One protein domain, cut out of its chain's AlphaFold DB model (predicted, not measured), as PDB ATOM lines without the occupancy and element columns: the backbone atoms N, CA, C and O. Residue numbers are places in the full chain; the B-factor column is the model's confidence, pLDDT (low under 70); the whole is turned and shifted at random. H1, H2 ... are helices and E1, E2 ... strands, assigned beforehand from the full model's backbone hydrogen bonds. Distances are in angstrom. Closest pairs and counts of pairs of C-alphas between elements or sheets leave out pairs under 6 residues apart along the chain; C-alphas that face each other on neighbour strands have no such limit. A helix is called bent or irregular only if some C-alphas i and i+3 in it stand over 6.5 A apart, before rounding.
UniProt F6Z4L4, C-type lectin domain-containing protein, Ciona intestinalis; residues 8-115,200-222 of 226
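AT A GLANCE: This is residues 8 to 115 and 200 to 222 of the 226 residues of the protein "C-type lectin domain-containing protein" of Ciona intestinalis (UniProt F6Z4L4). With little regular structure, this is a strongly twisted, branched sheet whose bent strand E1 joins E2, E3 and E4 to E5, E7 and E6, with H1 over E5. Of the 131 printed residues only 43 are in named elements, and these are mostly strand: H1, then E1 to E7, the strands in a mixed sheet. The whole is compact, radius of gyration of the C-alphas 14.1 A, spanning 39 by 34 by 33 A.

HOW THE PARTS SIT: H1, residues 8 to 14, is over E5, residues 106 to 112, at a height over the sheet of 8.8 A; closest C-alphas are Cys 12 and Cys 109, 5.6 A. In H1, 2 of 3 O i to N i+4 pairs are within hydrogen-bond range. E1, residues 37 to 44, bends by 84 degrees at residue 41. Within that range, N 43 and O 53, 2.9 A, join E1 and antiparallel E2, residues 52 to 54, a hairpin; N 38 and O 84, 2.9 A, E1 and antiparallel E3, residues 81 to 85; N 83 and O 97, 2.9 A, E3 and antiparallel E4, residues 97 to 99, a hairpin; N 39 and O 106, 2.7 A, E1 and parallel E5; N 219 and O 109, 2.7 A, E5 and parallel E7, residues 216 to 221; N 218 and O 207, 2.7 A, E7 and antiparallel E6, residues 205 to 208, a hairpin.

IN THESE COORDINATES: C-alpha 8 begins H1 at (-55.045, -22.795, 5.656); C-alpha 221 ends E7 at (-58.860, -36.651, 19.070). E1 measures 17.5 A, E5 20.2 A and E7 16.3 A.

THE WHOLE: Residues 116 to 199 are not printed; C-alphas 115 and 200 are 18.2 A apart. Links H1 to E1, E2 to E3 and E3 to E4 are long. Mean pLDDT of the printed part is 70.2; 66 residues are under 70, among them 8 to 35.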
ATOM      1  N   HIS A   8     -54.539 -21.564   5.041       58.31
ATOM      2  CA  HIS A   8     -55.045 -22.795   5.656       58.31
ATOM      3  C   HIS A   8     -55.567 -22.629   7.097       58.31
ATOM      4  O   HIS A   8     -56.547 -23.255   7.487       58.31
ATOM      5  N   ALA A   9     -54.952 -21.758   7.894       56.47
ATOM      6  CA  ALA A   9     -55.369 -21.498   9.270       56.47
ATOM      7  C   ALA A   9     -56.689 -20.718   9.356       56.47
ATOM      8  O   ALA A   9     -57.439 -20.879  10.320       56.47
ATOM      9  N   VAL A  10     -56.976 -19.895   8.340       55.81
ATOM     10  CA  VAL A  10     -58.234 -19.143   8.221       55.81
ATOM     11  C   VAL A  10     -59.409 -20.108   8.047       55.81
ATOM     12  O   VAL A  10     -60.436 -19.944   8.702       55.81
ATOM     13  N   TYR A  11     -59.232 -21.169   7.254       63.03
ATOM     14  CA  TYR A  11     -60.280 -22.160   7.009       63.03
ATOM     15  C   TYR A  11     -60.666 -22.950   8.265       63.03
ATOM     16  O   TYR A  11     -61.849 -23.050   8.585       63.03
ATOM     17  N   CYS A  12     -59.691 -23.435   9.042       65.25
ATOM     18  CA  CYS A  12     -60.001 -24.121  10.301       65.25
ATOM     19  C   CYS A  12     -60.691 -23.199  11.315       65.25
ATOM     20  O   CYS A  12     -61.604 -23.634  12.016       65.25
ATOM     21  N   HIS A  13     -60.294 -21.922  11.371       60.94
ATOM     22  CA  HIS A  13     -60.923 -20.945  12.256       60.94
ATOM     23  C   HIS A  13     -62.388 -20.683  11.878       60.94
ATOM     24  O   HIS A  13     -63.248 -20.661  12.755       60.94
ATOM     25  N   HIS A  14     -62.690 -20.559  10.581       55.72
ATOM     26  CA  HIS A  14     -64.062 -20.395  10.090       55.72
ATOM     27  C   HIS A  14     -64.949 -21.617  10.385       55.72
ATOM     28  O   HIS A  14     -66.153 -21.463  10.566       55.72
ATOM     29  N   ALA A  15     -64.362 -22.812  10.495       53.22
ATOM     30  CA  ALA A  15     -65.059 -24.041  10.875       53.22
ATOM     31  C   ALA A  15     -65.206 -24.238  12.404       53.22
ATOM     32  O   ALA A  15     -65.721 -25.267  12.840       53.22
ATOM     33  N   GLY A  16     -64.740 -23.294  13.236       55.34
ATOM     34  CA  GLY A  16     -64.760 -23.422  14.701       55.34
ATOM     35  C   GLY A  16     -63.760 -24.450  15.252       55.34
ATOM     36  O   GLY A  16     -63.947 -24.968  16.353       55.34
ATOM     37  N   LEU A  17     -62.710 -24.774  14.489       60.09
ATOM     38  CA  LEU A  17     -61.732 -25.824  14.792       60.09
ATOM     39  C   LEU A  17     -60.378 -25.234  15.215       60.09
ATOM     40  O   LEU A  17     -59.992 -24.141  14.796       60.09
ATOM     41  N   THR A  18     -59.608 -25.969  16.022       59.69
ATOM     42  CA  THR A  18     -58.246 -25.571  16.408       59.69
ATOM     43  C   THR A  18     -57.233 -26.082  15.394       59.69
ATOM     44  O   THR A  18     -57.272 -27.222  14.967       59.69
ATOM     45  N   TYR A  19     -56.265 -25.269  14.990       58.22
ATOM     46  CA  TYR A  19     -55.264 -25.675  14.000       58.22
ATOM     47  C   TYR A  19     -53.970 -26.121  14.697       58.22
ATOM     48  O   TYR A  19     -52.961 -25.424  14.636       58.22
ATOM     49  N   ALA A  20     -53.998 -27.222  15.461       57.47
ATOM     50  CA  ALA A  20     -52.835 -27.638  16.251       57.47
ATOM     51  C   ALA A  20     -52.753 -29.152  16.516       57.47
ATOM     52  O   ALA A  20     -53.047 -29.637  17.599       57.47
ATOM     53  N   VAL A  21     -52.252 -29.912  15.546       60.56
ATOM     54  CA  VAL A  21     -51.971 -31.353  15.680       60.56
ATOM     55  C   VAL A  21     -50.785 -31.569  16.647       60.56
ATOM     56  O   VAL A  21     -49.628 -31.586  16.233       60.56
ATOM     57  N   ARG A  22     -51.067 -31.620  17.957       61.75
ATOM     58  CA  ARG A  22     -50.079 -31.448  19.047       61.75
ATOM     59  C   ARG A  22     -49.628 -32.717  19.781       61.75
ATOM     60  O   ARG A  22     -48.765 -32.602  20.648       61.75
ATOM     61  N   SER A  23     -50.185 -33.902  19.519       52.12
ATOM     62  CA  SER A  23     -49.848 -35.120  20.289       52.12
ATOM     63  C   SER A  23     -49.086 -36.168  19.472       52.12
ATOM     64  O   SER A  23     -49.258 -36.269  18.259       52.12
ATOM     65  N   GLN A  24     -48.282 -36.991  20.158       44.88
ATOM     66  CA  GLN A  24     -47.651 -38.201  19.593       44.88
ATOM     67  C   GLN A  24     -48.680 -39.135  18.932       44.88
ATOM     68  O   GLN A  24     -48.369 -39.847  17.988       44.88
ATOM     69  N   GLU A  25     -49.923 -39.085  19.410       50.69
ATOM     70  CA  GLU A  25     -51.053 -39.902  18.963       50.69
ATOM     71  C   GLU A  25     -51.652 -39.404  17.641       50.69
ATOM     72  O   GLU A  25     -52.375 -40.136  16.985       50.69
ATOM     73  N   SER A  26     -51.331 -38.174  17.226       51.25
ATOM     74  CA  SER A  26     -51.932 -37.501  16.070       51.25
ATOM     75  C   SER A  26     -51.146 -37.646  14.757       51.25
ATOM     76  O   SER A  26     -51.601 -37.206  13.702       51.25
ATOM     77  N   THR A  27     -49.963 -38.272  14.803       49.84
ATOM     78  CA  THR A  27     -49.080 -38.430  13.636       49.84
ATOM     79  C   THR A  27     -49.246 -39.761  12.902       49.84
ATOM     80  O   THR A  27     -48.843 -39.856  11.746       49.84
ATOM     81  N   ASP A  28     -49.899 -40.756  13.506       51.41
ATOM     82  CA  ASP A  28     -50.144 -42.075  12.896       51.41
ATOM     83  C   ASP A  28     -51.461 -42.109  12.107       51.41
ATOM     84  O   ASP A  28     -52.291 -43.011  12.216       51.41
ATOM     85  N   LEU A  29     -51.668 -41.082  11.288       56.88
ATOM     86  CA  LEU A  29     -52.853 -40.964  10.459       56.88
ATOM     87  C   LEU A  29     -52.779 -41.904   9.248       56.88
ATOM     88  O   LEU A  29     -51.929 -41.753   8.367       56.88
ATOM     89  N   ASN A  30     -53.718 -42.854   9.167       51.34
ATOM     90  CA  ASN A  30     -53.959 -43.683   7.979       51.34
ATOM     91  C   ASN A  30     -54.676 -42.867   6.891       51.34
ATOM     92  O   ASN A  30     -55.825 -43.119   6.534       51.34
ATOM     93  N   ILE A  31     -53.989 -41.857   6.362       55.78
ATOM     94  CA  ILE A  31     -54.488 -41.041   5.256       55.78
ATOM     95  C   ILE A  31     -54.379 -41.872   3.976       55.78
ATOM     96  O   ILE A  31     -53.288 -42.071   3.466       55.78
ATOM     97  N   GLY A  32     -55.476 -42.440   3.480       49.97
ATOM     98  CA  GLY A  32     -55.443 -43.407   2.376       49.97
ATOM     99  C   GLY A  32     -54.630 -42.963   1.144       49.97
ATOM    100  O   GLY A  32     -54.742 -41.824   0.704       49.97
ATOM    101  N   LYS A  33     -53.832 -43.896   0.590       47.03
ATOM    102  CA  LYS A  33     -53.293 -44.028  -0.793       47.03
ATOM    103  C   LYS A  33     -52.828 -42.795  -1.595       47.03
ATOM    104  O   LYS A  33     -52.532 -42.945  -2.778       47.03
ATOM    105  N   THR A  34     -52.680 -41.618  -1.006       53.22
ATOM    106  CA  THR A  34     -52.450 -40.384  -1.770       53.22
ATOM    107  C   THR A  34     -51.067 -39.823  -1.473       53.22
ATOM    108  O   THR A  34     -50.735 -39.651  -0.313       53.22
ATOM    109  N   LEU A  35     -50.257 -39.505  -2.492       59.38
ATOM    110  CA  LEU A  35     -48.893 -38.942  -2.371       59.38
ATOM    111  C   LEU A  35     -48.864 -37.484  -1.852       59.38
ATOM    112  O   LEU A  35     -48.082 -36.659  -2.322       59.38
ATOM    113  N   MET A  36     -49.769 -37.135  -0.946       71.38
ATOM    114  CA  MET A  36     -50.036 -35.767  -0.526       71.38
ATOM    115  C   MET A  36     -49.309 -35.408   0.761       71.38
ATOM    116  O   MET A  36     -49.004 -36.262   1.589       71.38
ATOM    117  N   ALA A  37     -49.038 -34.117   0.925       76.81
ATOM    118  CA  ALA A  37     -48.578 -33.554   2.180       76.81
ATOM    119  C   ALA A  37     -49.686 -32.688   2.779       76.81
ATOM    120  O   ALA A  37     -50.379 -31.967   2.056       76.81
ATOM    121  N   PHE A  38     -49.835 -32.782   4.096       79.62
ATOM    122  CA  PHE A  38     -50.850 -32.063   4.849       79.62
ATOM    123  C   PHE A  38     -50.190 -31.019   5.723       79.62
ATOM    124  O   PHE A  38     -49.403 -31.364   6.601       79.62
ATOM    125  N   TYR A  39     -50.510 -29.753   5.505       83.75
ATOM    126  CA  TYR A  39     -50.148 -28.688   6.416       83.75
ATOM    127  C   TYR A  39     -50.732 -28.949   7.798       83.75
ATOM    128  O   TYR A  39     -51.908 -29.290   7.955       83.75
ATOM    129  N   ILE A  40     -49.868 -28.779   8.794       81.69
ATOM    130  CA  ILE A  40     -50.239 -28.825  10.199       81.69
ATOM    131  C   ILE A  40     -50.147 -27.441  10.822       81.69
ATOM    132  O   ILE A  40     -49.618 -26.487  10.246       81.69
ATOM    133  N   GLY A  41     -50.622 -27.395  12.059       81.75
ATOM    134  CA  GLY A  41     -50.667 -26.269  12.975       81.75
ATOM    135  C   GLY A  41     -49.437 -25.401  13.188       81.75
ATOM    136  O   GLY A  41     -49.533 -24.445  13.947       81.75
ATOM    137  N   MET A  42     -48.289 -25.786  12.637       85.44
ATOM    138  CA  MET A  42     -46.981 -25.330  13.076       85.44
ATOM    139  C   MET A  42     -46.302 -24.482  12.004       85.44
ATOM    140  O   MET A  42     -46.231 -24.865  10.832       85.44
ATOM    141  N   ASN A  43     -45.750 -23.351  12.429       87.38
ATOM    142  CA  ASN A  43     -45.028 -22.413  11.583       87.38
ATOM    143  C   ASN A  43     -43.759 -21.910  12.277       87.38
ATOM    144  O   ASN A  43     -43.653 -21.882  13.503       87.38
ATOM    145  N   ARG A  44     -42.781 -21.484  11.481       89.19
ATOM    146  CA  ARG A  44     -41.567 -20.839  11.986       89.19
ATOM    147  C   ARG A  44     -41.927 -19.476  12.587       89.19
ATOM    148  O   ARG A  44     -42.759 -18.759  12.027       89.19
ATOM    149  N   ILE A  45     -41.296 -19.104  13.702       88.12
ATOM    150  CA  ILE A  45     -41.577 -17.838  14.415       88.12
ATOM    151  C   ILE A  45     -41.235 -16.621  13.538       88.12
ATOM    152  O   ILE A  45     -41.954 -15.624  13.520       88.12
ATOM    153  N   ASN A  46     -40.131 -16.706  12.798       84.06
ATOM    154  CA  ASN A  46     -39.736 -15.788  11.729       84.06
ATOM    155  C   ASN A  46     -38.784 -16.514  10.770       84.06
ATOM    156  O   ASN A  46     -38.188 -17.512  11.165       84.06
ATOM    157  N   SER A  47     -38.607 -16.016   9.542       77.44
ATOM    158  CA  SER A  47     -37.819 -16.676   8.480       77.44
ATOM    159  C   SER A  47     -36.384 -17.047   8.870       77.44
ATOM    160  O   SER A  47     -35.824 -17.996   8.327       77.44
ATOM    161  N   SER A  48     -35.804 -16.321   9.826       78.50
ATOM    162  CA  SER A  48     -34.428 -16.508  10.296       78.50
ATOM    163  C   SER A  48     -34.333 -17.306  11.603       78.50
ATOM    164  O   SER A  48     -33.234 -17.603  12.062       78.50
ATOM    165  N   SER A  49     -35.462 -17.643  12.233       81.88
ATOM    166  CA  SER A  49     -35.497 -18.352  13.513       81.88
ATOM    167  C   SER A  49     -35.322 -19.853  13.321       81.88
ATOM    168  O   SER A  49     -35.848 -20.438  12.379       81.88
ATOM    169  N   THR A  50     -34.663 -20.516  14.264       83.69
ATOM    170  CA  THR A  50     -34.694 -21.982  14.385       83.69
ATOM    171  C   THR A  50     -35.953 -22.485  15.098       83.69
ATOM    172  O   THR A  50     -36.246 -23.677  15.053       83.69
ATOM    173  N   GLY A  51     -36.699 -21.588  15.749       88.50
ATOM    174  CA  GLY A  51     -37.870 -21.904  16.556       88.50
ATOM    175  C   GLY A  51     -39.176 -21.934  15.766       88.50
ATOM    176  O   GLY A  51     -39.361 -21.229  14.767       88.50
ATOM    177  N   PHE A  52     -40.107 -22.733  16.282       88.50
ATOM    178  CA  PHE A  52     -41.450 -22.912  15.744       88.50
ATOM    179  C   PHE A  52     -42.498 -22.567  16.801       88.50
ATOM    180  O   PHE A  52     -42.253 -22.645  18.006       88.50
ATOM    181  N   GLN A  53     -43.679 -22.202  16.335       86.56
ATOM    182  CA  GLN A  53     -44.864 -21.990  17.150       86.56
ATOM    183  C   GLN A  53     -46.060 -22.666  16.486       86.56
ATOM    184  O   GLN A  53     -46.066 -22.911  15.280       86.56
ATOM    185  N   TRP A  54     -47.071 -22.959  17.288       83.56
ATOM    186  CA  TRP A  54     -48.394 -23.306  16.804       83.56
ATOM    187  C   TRP A  54     -49.157 -22.034  16.423       83.56
ATOM    188  O   TRP A  54     -48.867 -20.939  16.918       83.56
ATOM    189  N   ASN A  55     -50.174 -22.172  15.578       76.75
ATOM    190  CA  ASN A  55     -50.976 -21.035  15.124       76.75
ATOM    191  C   ASN A  55     -51.796 -20.364  16.233       76.75
ATOM    192  O   ASN A  55     -52.210 -19.221  16.066       76.75
ATOM    193  N   ASP A  56     -51.999 -21.029  17.372       73.50
ATOM    194  CA  ASP A  56     -52.575 -20.404  18.567       73.50
ATOM    195  C   ASP A  56     -51.552 -19.583  19.378       73.50
ATOM    196  O   ASP A  56     -51.859 -19.090  20.460       73.50
ATOM    197  N   GLY A  57     -50.328 -19.434  18.861       78.19
ATOM    198  CA  GLY A  57     -49.237 -18.697  19.492       78.19
ATOM    199  C   GLY A  57     -48.435 -19.512  20.504       78.19
ATOM    200  O   GLY A  57     -47.431 -19.015  21.014       78.19
ATOM    201  N   THR A  58     -48.822 -20.760  20.782       81.12
ATOM    202  CA  THR A  58     -48.070 -21.623  21.697       81.12
ATOM    203  C   THR A  58     -46.699 -21.930  21.101       81.12
ATOM    204  O   THR A  58     -46.601 -22.521  20.026       81.12
ATOM    205  N   MET A  59     -45.625 -21.572  21.803       85.25
ATOM    206  CA  MET A  59     -44.263 -21.902  21.376       85.25
ATOM    207  C   MET A  59     -44.035 -23.415  21.389       85.25
ATOM    208  O   MET A  59     -44.443 -24.111  22.321       85.25
ATOM    209  N   VAL A  60     -43.338 -23.923  20.373       82.88
ATOM    210  CA  VAL A  60     -42.856 -25.305  20.359       82.88
ATOM    211  C   VAL A  60     -41.623 -25.349  21.255       82.88
ATOM    212  O   VAL A  60     -40.517 -25.003  20.844       82.88
ATOM    213  N   THR A  61     -41.827 -25.702  22.520       75.56
ATOM    214  CA  THR A  61     -40.729 -25.934  23.464       75.56
ATOM    215  C   THR A  61     -40.013 -27.243  23.122       75.56
ATOM    216  O   THR A  61     -40.546 -28.071  22.384       75.56
ATOM    217  N   SER A  62     -38.798 -27.447  23.638       57.53
ATOM    218  CA  SER A  62     -37.902 -28.587  23.351       57.53
ATOM    219  C   SER A  62     -38.402 -29.971  23.824       57.53
ATOM    220  O   SER A  62     -37.598 -30.842  24.146       57.53
ATOM    221  N   GLY A  63     -39.719 -30.175  23.912       64.00
ATOM    222  CA  GLY A  63     -40.362 -31.468  24.131       64.00
ATOM    223  C   GLY A  63     -40.386 -32.340  22.871       64.00
ATOM    224  O   GLY A  63     -39.621 -32.125  21.933       64.00
ATOM    225  N   TYR A  64     -41.261 -33.354  22.861       63.31
ATOM    226  CA  TYR A  64     -41.421 -34.283  21.736       63.31
ATOM    227  C   TYR A  64     -41.482 -33.552  20.392       63.31
ATOM    228  O   TYR A  64     -42.310 -32.666  20.182       63.31
ATOM    229  N   THR A  65     -40.637 -33.986  19.464       77.69
ATOM    230  CA  THR A  65     -40.715 -33.586  18.065       77.69
ATOM    231  C   THR A  65     -40.810 -34.830  17.203       77.69
ATOM    232  O   THR A  65     -40.222 -35.862  17.529       77.69
ATOM    233  N   ASN A  66     -41.540 -34.734  16.094       81.69
ATOM    234  CA  ASN A  66     -41.644 -35.828  15.136       81.69
ATOM    235  C   ASN A  66     -41.001 -35.490  13.793       81.69
ATOM    236  O   ASN A  66     -41.454 -35.965  12.755       81.69
ATOM    237  N   TRP A  67     -39.968 -34.649  13.788       85.81
ATOM    238  CA  TRP A  67     -39.273 -34.282  12.560       85.81
ATOM    239  C   TRP A  67     -38.743 -35.508  11.819       85.81
ATOM    240  O   TRP A  67     -38.245 -36.472  12.408       85.81
ATOM    241  N   ARG A  68     -38.840 -35.465  10.491       86.62
ATOM    242  CA  ARG A  68     -38.119 -36.387   9.621       86.62
ATOM    243  C   ARG A  68     -36.612 -36.187   9.815       86.62
ATOM    244  O   ARG A  68     -36.153 -35.081  10.078       86.62
ATOM    245  N   SER A  69     -35.835 -37.253   9.629       86.25
ATOM    246  CA  SER A  69     -34.372 -37.150   9.609       86.25
ATOM    247  C   SER A  69     -33.899 -36.046   8.653       86.25
ATOM    248  O   SER A  69     -34.361 -35.970   7.511       86.25
ATOM    249  N   GLY A  70     -33.002 -35.187   9.144       87.06
ATOM    250  CA  GLY A  70     -32.470 -34.037   8.410       87.06
ATOM    251  C   GLY A  70     -33.407 -32.830   8.337       87.06
ATOM    252  O   GLY A  70     -33.121 -31.909   7.579       87.06
ATOM    253  N   LYS A  71     -34.518 -32.828   9.081       89.38
ATOM    254  CA  LYS A  71     -35.474 -31.719   9.148       89.38
ATOM    255  C   LYS A  71     -35.595 -31.186  10.582       89.38
ATOM    256  O   LYS A  71     -35.372 -31.946  11.524       89.38
ATOM    257  N   PRO A  72     -35.949 -29.902  10.758       90.69
ATOM    258  CA  PRO A  72     -36.143 -28.888   9.716       90.69
ATOM    259  C   PRO A  72     -34.802 -28.400   9.137       90.69
ATOM    260  O   PRO A  72     -33.827 -28.290   9.878       90.69
ATOM    261  N   ASN A  73     -34.731 -28.108   7.834       90.50
ATOM    262  CA  ASN A  73     -33.486 -27.645   7.186       90.50
ATOM    263  C   ASN A  73     -33.587 -26.265   6.525       90.50
ATOM    264  O   ASN A  73     -32.581 -25.777   6.014       90.50
ATOM    265  N   ASN A  74     -34.762 -25.635   6.550       91.38
ATOM    266  CA  ASN A  74     -35.022 -24.329   5.962       91.38
ATOM    267  C   ASN A  74     -34.475 -24.185   4.531       91.38
ATOM    268  O   ASN A  74     -33.720 -23.249   4.248       91.38
ATOM    269  N   ALA A  75     -34.779 -25.129   3.635       88.19
ATOM    270  CA  ALA A  75     -34.185 -25.143   2.302       88.19
ATOM    271  C   ALA A  75     -34.449 -23.819   1.557       88.19
ATOM    272  O   ALA A  75     -35.573 -23.318   1.502       88.19
ATOM    273  N   GLY A  76     -33.390 -23.208   1.017       87.56
ATOM    274  CA  GLY A  76     -33.480 -21.905   0.346       87.56
ATOM    275  C   GLY A  76     -33.886 -20.731   1.252       87.56
ATOM    276  O   GLY A  76     -34.184 -19.657   0.740       87.56
ATOM    277  N   GLY A  77     -33.918 -20.915   2.578       89.81
ATOM    278  CA  GLY A  77     -34.244 -19.870   3.552       89.81
ATOM    279  C   GLY A  77     -35.725 -19.485   3.625       89.81
ATOM    280  O   GLY A  77     -36.044 -18.441   4.193       89.81
ATOM    281  N   ASN A  78     -36.629 -20.282   3.041       89.44
ATOM    282  CA  ASN A  78     -38.052 -19.937   2.931       89.44
ATOM    283  C   ASN A  78     -39.020 -21.085   3.297       89.44
ATOM    284  O   ASN A  78     -40.200 -21.044   2.946       89.44
ATOM    285  N   GLU A  79     -38.562 -22.105   4.026       91.31
ATOM    286  CA  GLU A  79     -39.430 -23.187   4.508       91.31
ATOM    287  C   GLU A  79     -39.961 -22.846   5.909       91.31
ATOM    288  O   GLU A  79     -39.390 -23.196   6.948       91.31
ATOM    289  N   ASN A  80     -41.054 -22.079   5.921       90.75
ATOM    290  CA  ASN A  80     -41.638 -21.478   7.123       90.75
ATOM    291  C   ASN A  80     -42.899 -22.190   7.638       90.75
ATOM    292  O   ASN A  80     -43.381 -21.855   8.719       90.75
ATOM    293  N   CYS A  81     -43.428 -23.160   6.893       88.44
ATOM    294  CA  CYS A  81     -44.606 -23.938   7.263       88.44
ATOM    295  C   CYS A  81     -44.241 -25.410   7.433       88.44
ATOM    296  O   CYS A  81     -43.235 -25.863   6.895       88.44
ATOM    297  N   VAL A  82     -45.057 -26.161   8.173       88.50
ATOM    298  CA  VAL A  82     -44.783 -27.572   8.457       88.50
ATOM    299  C   VAL A  82     -45.878 -28.459   7.895       88.50
ATOM    300  O   VAL A  82     -47.066 -28.151   8.007       88.50
ATOM    301  N   VAL A  83     -45.461 -29.573   7.300       85.62
ATOM    302  CA  VAL A  83     -46.345 -30.575   6.714       85.62
ATOM    303  C   VAL A  83     -46.091 -31.969   7.286       85.62
ATOM    304  O   VAL A  83     -44.974 -32.305   7.686       85.62
ATOM    305  N   LEU A  84     -47.133 -32.795   7.259       82.62
ATOM    306  CA  LEU A  84     -47.096 -34.250   7.347       82.62
ATOM    307  C   LEU A  84     -47.077 -34.819   5.915       82.62
ATOM    308  O   LEU A  84     -48.123 -34.852   5.263       82.62
ATOM    309  N   PRO A  85     -45.916 -35.227   5.379       74.31
ATOM    310  CA  PRO A  85     -45.823 -35.889   4.092       74.31
ATOM    311  C   PRO A  85     -46.370 -37.316   4.194       74.31
ATOM    312  O   PRO A  85     -45.990 -38.084   5.076       74.31
ATOM    313  N   TYR A  86     -47.205 -37.706   3.236       66.69
ATOM    314  CA  TYR A  86     -47.642 -39.083   3.077       66.69
ATOM    315  C   TYR A  86     -47.023 -39.671   1.810       66.69
ATOM    316  O   TYR A  86     -47.317 -39.264   0.686       66.69
ATOM    317  N   LYS A  87     -46.126 -40.645   1.984       61.75
ATOM    318  CA  LYS A  87     -45.590 -41.433   0.872       61.75
ATOM    319  C   LYS A  87     -45.456 -42.890   1.291       61.75
ATOM    320  O   LYS A  87     -44.552 -43.240   2.054       61.75
ATOM    321  N   ILE A  88     -46.350 -43.716   0.750       51.91
ATOM    322  CA  ILE A  88     -46.351 -45.168   0.945       51.91
ATOM    323  C   ILE A  88     -44.995 -45.728   0.509       51.91
ATOM    324  O   ILE A  88     -44.514 -45.430  -0.584       51.91
ATOM    325  N   GLY A  89     -44.377 -46.526   1.382       48.12
ATOM    326  CA  GLY A  89     -43.152 -47.271   1.078       48.12
ATOM    327  C   GLY A  89     -41.827 -46.551   1.354       48.12
ATOM    328  O   GLY A  89     -40.783 -47.142   1.108       48.12
ATOM    329  N   LEU A  90     -41.827 -45.315   1.877       56.38
ATOM    330  CA  LEU A  90     -40.587 -44.580   2.206       56.38
ATOM    331  C   LEU A  90     -40.415 -44.227   3.694       56.38
ATOM    332  O   LEU A  90     -39.585 -43.385   4.028       56.38
ATOM    333  N   SER A  91     -41.180 -44.855   4.594       58.25
ATOM    334  CA  SER A  91     -41.111 -44.640   6.056       58.25
ATOM    335  C   SER A  91     -41.220 -43.170   6.497       58.25
ATOM    336  O   SER A  91     -40.729 -42.790   7.555       58.25
ATOM    337  N   LEU A  92     -41.870 -42.326   5.688       63.84
ATOM    338  CA  LEU A  92     -42.104 -40.907   5.999       63.84
ATOM    339  C   LEU A  92     -43.393 -40.675   6.787       63.84
ATOM    340  O   LEU A  92     -43.689 -39.544   7.161       63.84
ATOM    341  N   HIS A  93     -44.153 -41.744   7.018       66.62
ATOM    342  CA  HIS A  93     -45.449 -41.699   7.673       66.62
ATOM    343  C   HIS A  93     -45.326 -41.033   9.045       66.62
ATOM    344  O   HIS A  93     -44.460 -41.383   9.848       66.62
ATOM    345  N   GLY A  94     -46.156 -40.015   9.261       70.44
ATOM    346  CA  GLY A  94     -46.217 -39.252  10.502       70.44
ATOM    347  C   GLY A  94     -45.074 -38.267  10.752       70.44
ATOM    348  O   GLY A  94     -45.187 -37.460  11.671       70.44
ATOM    349  N   LYS A  95     -43.996 -38.270   9.954       82.00
ATOM    350  CA  LYS A  95     -42.797 -37.458  10.222       82.00
ATOM    351  C   LYS A  95     -42.878 -36.059   9.623       82.00
ATOM    352  O   LYS A  95     -43.088 -35.913   8.430       82.00
ATOM    353  N   TRP A  96     -42.626 -35.027  10.416       87.38
ATOM    354  CA  TRP A  96     -42.761 -33.631   9.998       87.38
ATOM    355  C   TRP A  96     -41.672 -33.182   9.024       87.38
ATOM    356  O   TRP A  96     -40.513 -33.594   9.118       87.38
ATOM    357  N   ASN A  97     -42.043 -32.276   8.124       88.25
ATOM    358  CA  ASN A  97     -41.148 -31.627   7.177       88.25
ATOM    359  C   ASN A  97     -41.458 -30.128   7.113       88.25
ATOM    360  O   ASN A  97     -42.623 -29.765   6.970       88.25
ATOM    361  N   ASP A  98     -40.443 -29.266   7.187       90.75
ATOM    362  CA  ASP A  98     -40.613 -27.860   6.835       90.75
ATOM    363  C   ASP A  98     -40.664 -27.698   5.310       90.75
ATOM    364  O   ASP A  98     -39.994 -28.419   4.568       90.75
ATOM    365  N   LEU A  99     -41.540 -26.807   4.850       88.62
ATOM    366  CA  LEU A  99     -41.815 -26.530   3.446       88.62
ATOM    367  C   LEU A  99     -42.220 -25.059   3.268       88.62
ATOM    368  O   LEU A  99     -42.696 -24.401   4.201       88.62
ATOM    369  N   THR A 100     -42.066 -24.532   2.058       88.56
ATOM    370  CA  THR A 100     -42.574 -23.206   1.703       88.56
ATOM    371  C   THR A 100     -44.088 -23.137   1.919       88.56
ATOM    372  O   THR A 100     -44.835 -24.027   1.512       88.56
ATOM    373  N   CYS A 101     -44.562 -22.060   2.548       85.56
ATOM    374  CA  CYS A 101     -45.982 -21.881   2.871       85.56
ATOM    375  C   CYS A 101     -46.897 -21.728   1.645       85.56
ATOM    376  O   CYS A 101     -48.102 -21.901   1.772       85.56
ATOM    377  N   SER A 102     -46.334 -21.387   0.482       84.25
ATOM    378  CA  SER A 102     -47.055 -21.228  -0.786       84.25
ATOM    379  C   SER A 102     -47.138 -22.515  -1.610       84.25
ATOM    380  O   SER A 102     -47.611 -22.477  -2.744       84.25
ATOM    381  N   TRP A 103     -46.617 -23.636  -1.102       82.75
ATOM    382  CA  TRP A 103     -46.730 -24.909  -1.803       82.75
ATOM    383  C   TRP A 103     -48.182 -25.399  -1.768       82.75
ATOM    384  O   TRP A 103     -48.896 -25.212  -0.786       82.75
ATOM    385  N   ASN A 104     -48.636 -25.996  -2.867       77.06
ATOM    386  CA  ASN A 104     -50.016 -26.443  -2.988       77.06
ATOM    387  C   ASN A 104     -50.205 -27.760  -2.222       77.06
ATOM    388  O   ASN A 104     -49.808 -28.819  -2.707       77.06
ATOM    389  N   GLY A 105     -50.778 -27.681  -1.023       73.06
ATOM    390  CA  GLY A 105     -50.964 -28.813  -0.124       73.06
ATOM    391  C   GLY A 105     -52.288 -28.735   0.622       73.06
ATOM    392  O   GLY A 105     -52.854 -27.662   0.802       73.06
ATOM    393  N   ARG A 106     -52.764 -29.893   1.078       77.88
ATOM    394  CA  ARG A 106     -53.985 -29.996   1.888       77.88
ATOM    395  C   ARG A 106     -53.701 -29.611   3.330       77.88
ATOM    396  O   ARG A 106     -52.540 -29.477   3.704       77.88
ATOM    397  N   TYR A 107     -54.724 -29.489   4.163       76.81
ATOM    398  CA  TYR A 107     -54.549 -29.142   5.573       76.81
ATOM    399  C   TYR A 107     -55.361 -30.042   6.509       76.81
ATOM    400  O   TYR A 107     -56.363 -30.641   6.117       76.81
ATOM    401  N   ILE A 108     -54.892 -30.159   7.754       75.38
ATOM    402  CA  ILE A 108     -55.585 -30.884   8.825       75.38
ATOM    403  C   ILE A 108     -55.926 -29.902   9.950       75.38
ATOM    404  O   ILE A 108     -55.038 -29.272  10.527       75.38
ATOM    405  N   CYS A 109     -57.211 -29.807  10.285       74.88
ATOM    406  CA  CYS A 109     -57.711 -29.123  11.474       74.88
ATOM    407  C   CYS A 109     -57.840 -30.116  12.637       74.88
ATOM    408  O   CYS A 109     -58.180 -31.273  12.433       74.88
ATOM    409  N   GLU A 110     -57.621 -29.675  13.868       71.81
ATOM    410  CA  GLU A 110     -57.882 -30.426  15.099       71.81
ATOM    411  C   GLU A 110     -59.247 -30.008  15.671       71.81
ATOM    412  O   GLU A 110     -59.537 -28.820  15.811       71.81
ATOM    413  N   ARG A 111     -60.089 -30.973  16.055       69.19
ATOM    414  CA  ARG A 111     -61.281 -30.710  16.872       69.19
ATOM    415  C   ARG A 111     -61.130 -31.376  18.230       69.19
ATOM    416  O   ARG A 111     -60.936 -32.590  18.311       69.19
ATOM    417  N   ARG A 112     -61.289 -30.601  19.305       66.62
ATOM    418  CA  ARG A 112     -61.491 -31.177  20.637       66.62
ATOM    419  C   ARG A 112     -62.914 -31.706  20.716       66.62
ATOM    420  O   ARG A 112     -63.862 -30.965  20.480       66.62
ATOM    421  N   LEU A 113     -63.056 -32.988  21.028       63.88
ATOM    422  CA  LEU A 113     -64.336 -33.520  21.469       63.88
ATOM    423  C   LEU A 113     -64.524 -33.028  22.906       63.88
ATOM    424  O   LEU A 113     -63.829 -33.484  23.816       63.88
ATOM    425  N   GLU A 114     -65.377 -32.026  23.103       63.72
ATOM    426  CA  GLU A 114     -65.826 -31.691  24.451       63.72
ATOM    427  C   GLU A 114     -66.532 -32.928  25.017       63.72
ATOM    428  O   GLU A 114     -67.325 -33.570  24.327       63.72
ATOM    429  N   LYS A 115     -66.199 -33.317  26.255       48.50
ATOM    430  CA  LYS A 115     -67.007 -34.310  26.963       48.50
ATOM    431  C   LYS A 115     -68.362 -33.662  27.155       48.50
ATOM    432  O   LYS A 115     -68.452 -32.720  27.941       48.50
ATOM    433  N   PRO A 200     -52.680 -46.476  25.145       40.88
ATOM    434  CA  PRO A 200     -54.013 -46.865  24.712       40.88
ATOM    435  C   PRO A 200     -54.204 -46.414  23.268       40.88
ATOM    436  O   PRO A 200     -53.950 -45.255  22.944       40.88
ATOM    437  N   LYS A 201     -54.590 -47.348  22.390       41.25
ATOM    438  CA  LYS A 201     -54.872 -47.036  20.988       41.25
ATOM    439  C   LYS A 201     -55.982 -45.990  20.971       41.25
ATOM    440  O   LYS A 201     -57.140 -46.323  21.201       41.25
ATOM    441  N   GLN A 202     -55.624 -44.732  20.746       49.56
ATOM    442  CA  GLN A 202     -56.604 -43.702  20.458       49.56
ATOM    443  C   GLN A 202     -57.119 -43.948  19.042       49.56
ATOM    444  O   GLN A 202     -56.337 -44.005  18.092       49.56
ATOM    445  N   GLU A 203     -58.428 -44.141  18.897       48.28
ATOM    446  CA  GLU A 203     -59.054 -44.192  17.580       48.28
ATOM    447  C   GLU A 203     -59.034 -42.792  16.972       48.28
ATOM    448  O   GLU A 203     -59.768 -41.893  17.384       48.28
ATOM    449  N   LEU A 204     -58.137 -42.613  16.010       55.97
ATOM    450  CA  LEU A 204     -57.925 -41.369  15.300       55.97
ATOM    451  C   LEU A 204     -58.496 -41.521  13.887       55.97
ATOM    452  O   LEU A 204     -58.021 -42.356  13.115       55.97
ATOM    453  N   TYR A 205     -59.506 -40.727  13.532       60.09
ATOM    454  CA  TYR A 205     -60.067 -40.718  12.180       60.09
ATOM    455  C   TYR A 205     -60.157 -39.298  11.622       60.09
ATOM    456  O   TYR A 205     -60.315 -38.324  12.364       60.09
ATOM    457  N   LEU A 206     -59.997 -39.199  10.298       64.00
ATOM    458  CA  LEU A 206     -60.133 -37.961   9.540       64.00
ATOM    459  C   LEU A 206     -61.500 -37.918   8.873       64.00
ATOM    460  O   LEU A 206     -61.881 -38.869   8.191       64.00
ATOM    461  N   GLU A 207     -62.179 -36.789   9.004       67.25
ATOM    462  CA  GLU A 207     -63.419 -36.501   8.293       67.25
ATOM    463  C   GLU A 207     -63.198 -35.323   7.329       67.25
ATOM    464  O   GLU A 207     -62.534 -34.353   7.703       67.25
ATOM    465  N   PRO A 208     -63.691 -35.369   6.081       66.06
ATOM    466  CA  PRO A 208     -63.675 -34.202   5.200       66.06
ATOM    467  C   PRO A 208     -64.427 -33.027   5.837       66.06
ATOM    468  O   PRO A 208     -65.466 -33.230   6.460       66.06
ATOM    469  N   ILE A 209     -63.937 -31.796   5.675       61.16
ATOM    470  CA  ILE A 209     -64.654 -30.612   6.174       61.16
ATOM    471  C   ILE A 209     -65.885 -30.369   5.282       61.16
ATOM    472  O   ILE A 209     -65.717 -30.121   4.083       61.16
ATOM    473  N   PRO A 210     -67.122 -30.424   5.816       52.41
ATOM    474  CA  PRO A 210     -68.316 -30.145   5.027       52.41
ATOM    475  C   PRO A 210     -68.273 -28.697   4.531       52.41
ATOM    476  O   PRO A 210     -67.992 -27.793   5.312       52.41
ATOM    477  N   HIS A 211     -68.577 -28.488   3.248       55.88
ATOM    478  CA  HIS A 211     -68.525 -27.212   2.509       55.88
ATOM    479  C   HIS A 211     -67.170 -26.774   1.936       55.88
ATOM    480  O   HIS A 211     -67.174 -25.852   1.121       55.88
ATOM    481  N   ASP A 212     -66.055 -27.445   2.245       55.16
ATOM    482  CA  ASP A 212     -64.786 -27.187   1.553       55.16
ATOM    483  C   ASP A 212     -64.530 -28.268   0.497       55.16
ATOM    484  O   ASP A 212     -64.175 -29.417   0.786       55.16
ATOM    485  N   ILE A 213     -64.790 -27.911  -0.759       48.06
ATOM    486  CA  ILE A 213     -64.592 -28.781  -1.915       48.06
ATOM    487  C   ILE A 213     -63.085 -28.884  -2.174       48.06
ATOM    488  O   ILE A 213     -62.542 -28.193  -3.028       48.06
ATOM    489  N   ASN A 214     -62.452 -29.817  -1.461       53.00
ATOM    490  CA  ASN A 214     -61.225 -30.550  -1.800       53.00
ATOM    491  C   ASN A 214     -59.971 -30.340  -0.947       53.00
ATOM    492  O   ASN A 214     -59.079 -31.165  -1.127       53.00
ATOM    493  N   ASP A 215     -59.869 -29.412   0.006       64.31
ATOM    494  CA  ASP A 215     -58.526 -29.093   0.542       64.31
ATOM    495  C   ASP A 215     -58.295 -29.362   2.044       64.31
ATOM    496  O   ASP A 215     -57.137 -29.436   2.471       64.31
ATOM    497  N   GLY A 216     -59.346 -29.623   2.833       66.44
ATOM    498  CA  GLY A 216     -59.251 -29.763   4.294       66.44
ATOM    499  C   GLY A 216     -59.819 -31.054   4.892       66.44
ATOM    500  O   GLY A 216     -60.825 -31.589   4.425       66.44
ATOM    501  N   TYR A 217     -59.203 -31.521   5.982       69.38
ATOM    502  CA  TYR A 217     -59.710 -32.614   6.824       69.38
ATOM    503  C   TYR A 217     -59.779 -32.197   8.296       69.38
ATOM    504  O   TYR A 217     -58.908 -31.481   8.788       69.38
ATOM    505  N   THR A 218     -60.772 -32.702   9.019       70.06
ATOM    506  CA  THR A 218     -60.881 -32.597  10.474       70.06
ATOM    507  C   THR A 218     -60.331 -33.850  11.131       70.06
ATOM    508  O   THR A 218     -60.692 -34.963  10.766       70.06
ATOM    509  N   LEU A 219     -59.477 -33.658  12.128       69.62
ATOM    510  CA  LEU A 219     -58.932 -34.683  12.993       69.62
ATOM    511  C   LEU A 219     -59.706 -34.738  14.309       69.62
ATOM    512  O   LEU A 219     -59.719 -33.760  15.065       69.62
ATOM    513  N   HIS A 220     -60.284 -35.898  14.614       65.31
ATOM    514  CA  HIS A 220     -60.946 -36.151  15.892       65.31
ATOM    515  C   HIS A 220     -59.978 -36.812  16.871       65.31
ATOM    516  O   HIS A 220     -59.527 -37.931  16.644       65.31
ATOM    517  N   LEU A 221     -59.668 -36.119  17.970       60.69
ATOM    518  CA  LEU A 221     -58.860 -36.651  19.070       60.69
ATOM    519  C   LEU A 221     -59.763 -36.970  20.262       60.69
ATOM    520  O   LEU A 221     -60.221 -36.066  20.965       60.69
ATOM    521  N   ASN A 222     -59.988 -38.257  20.524       50.69
ATOM    522  CA  ASN A 222     -60.661 -38.701  21.738       50.69
ATOM    523  C   ASN A 222     -59.640 -38.840  22.880       50.69
ATOM    524  O   ASN A 222     -59.097 -39.916  23.121       50.69
TER     525      ASN A 222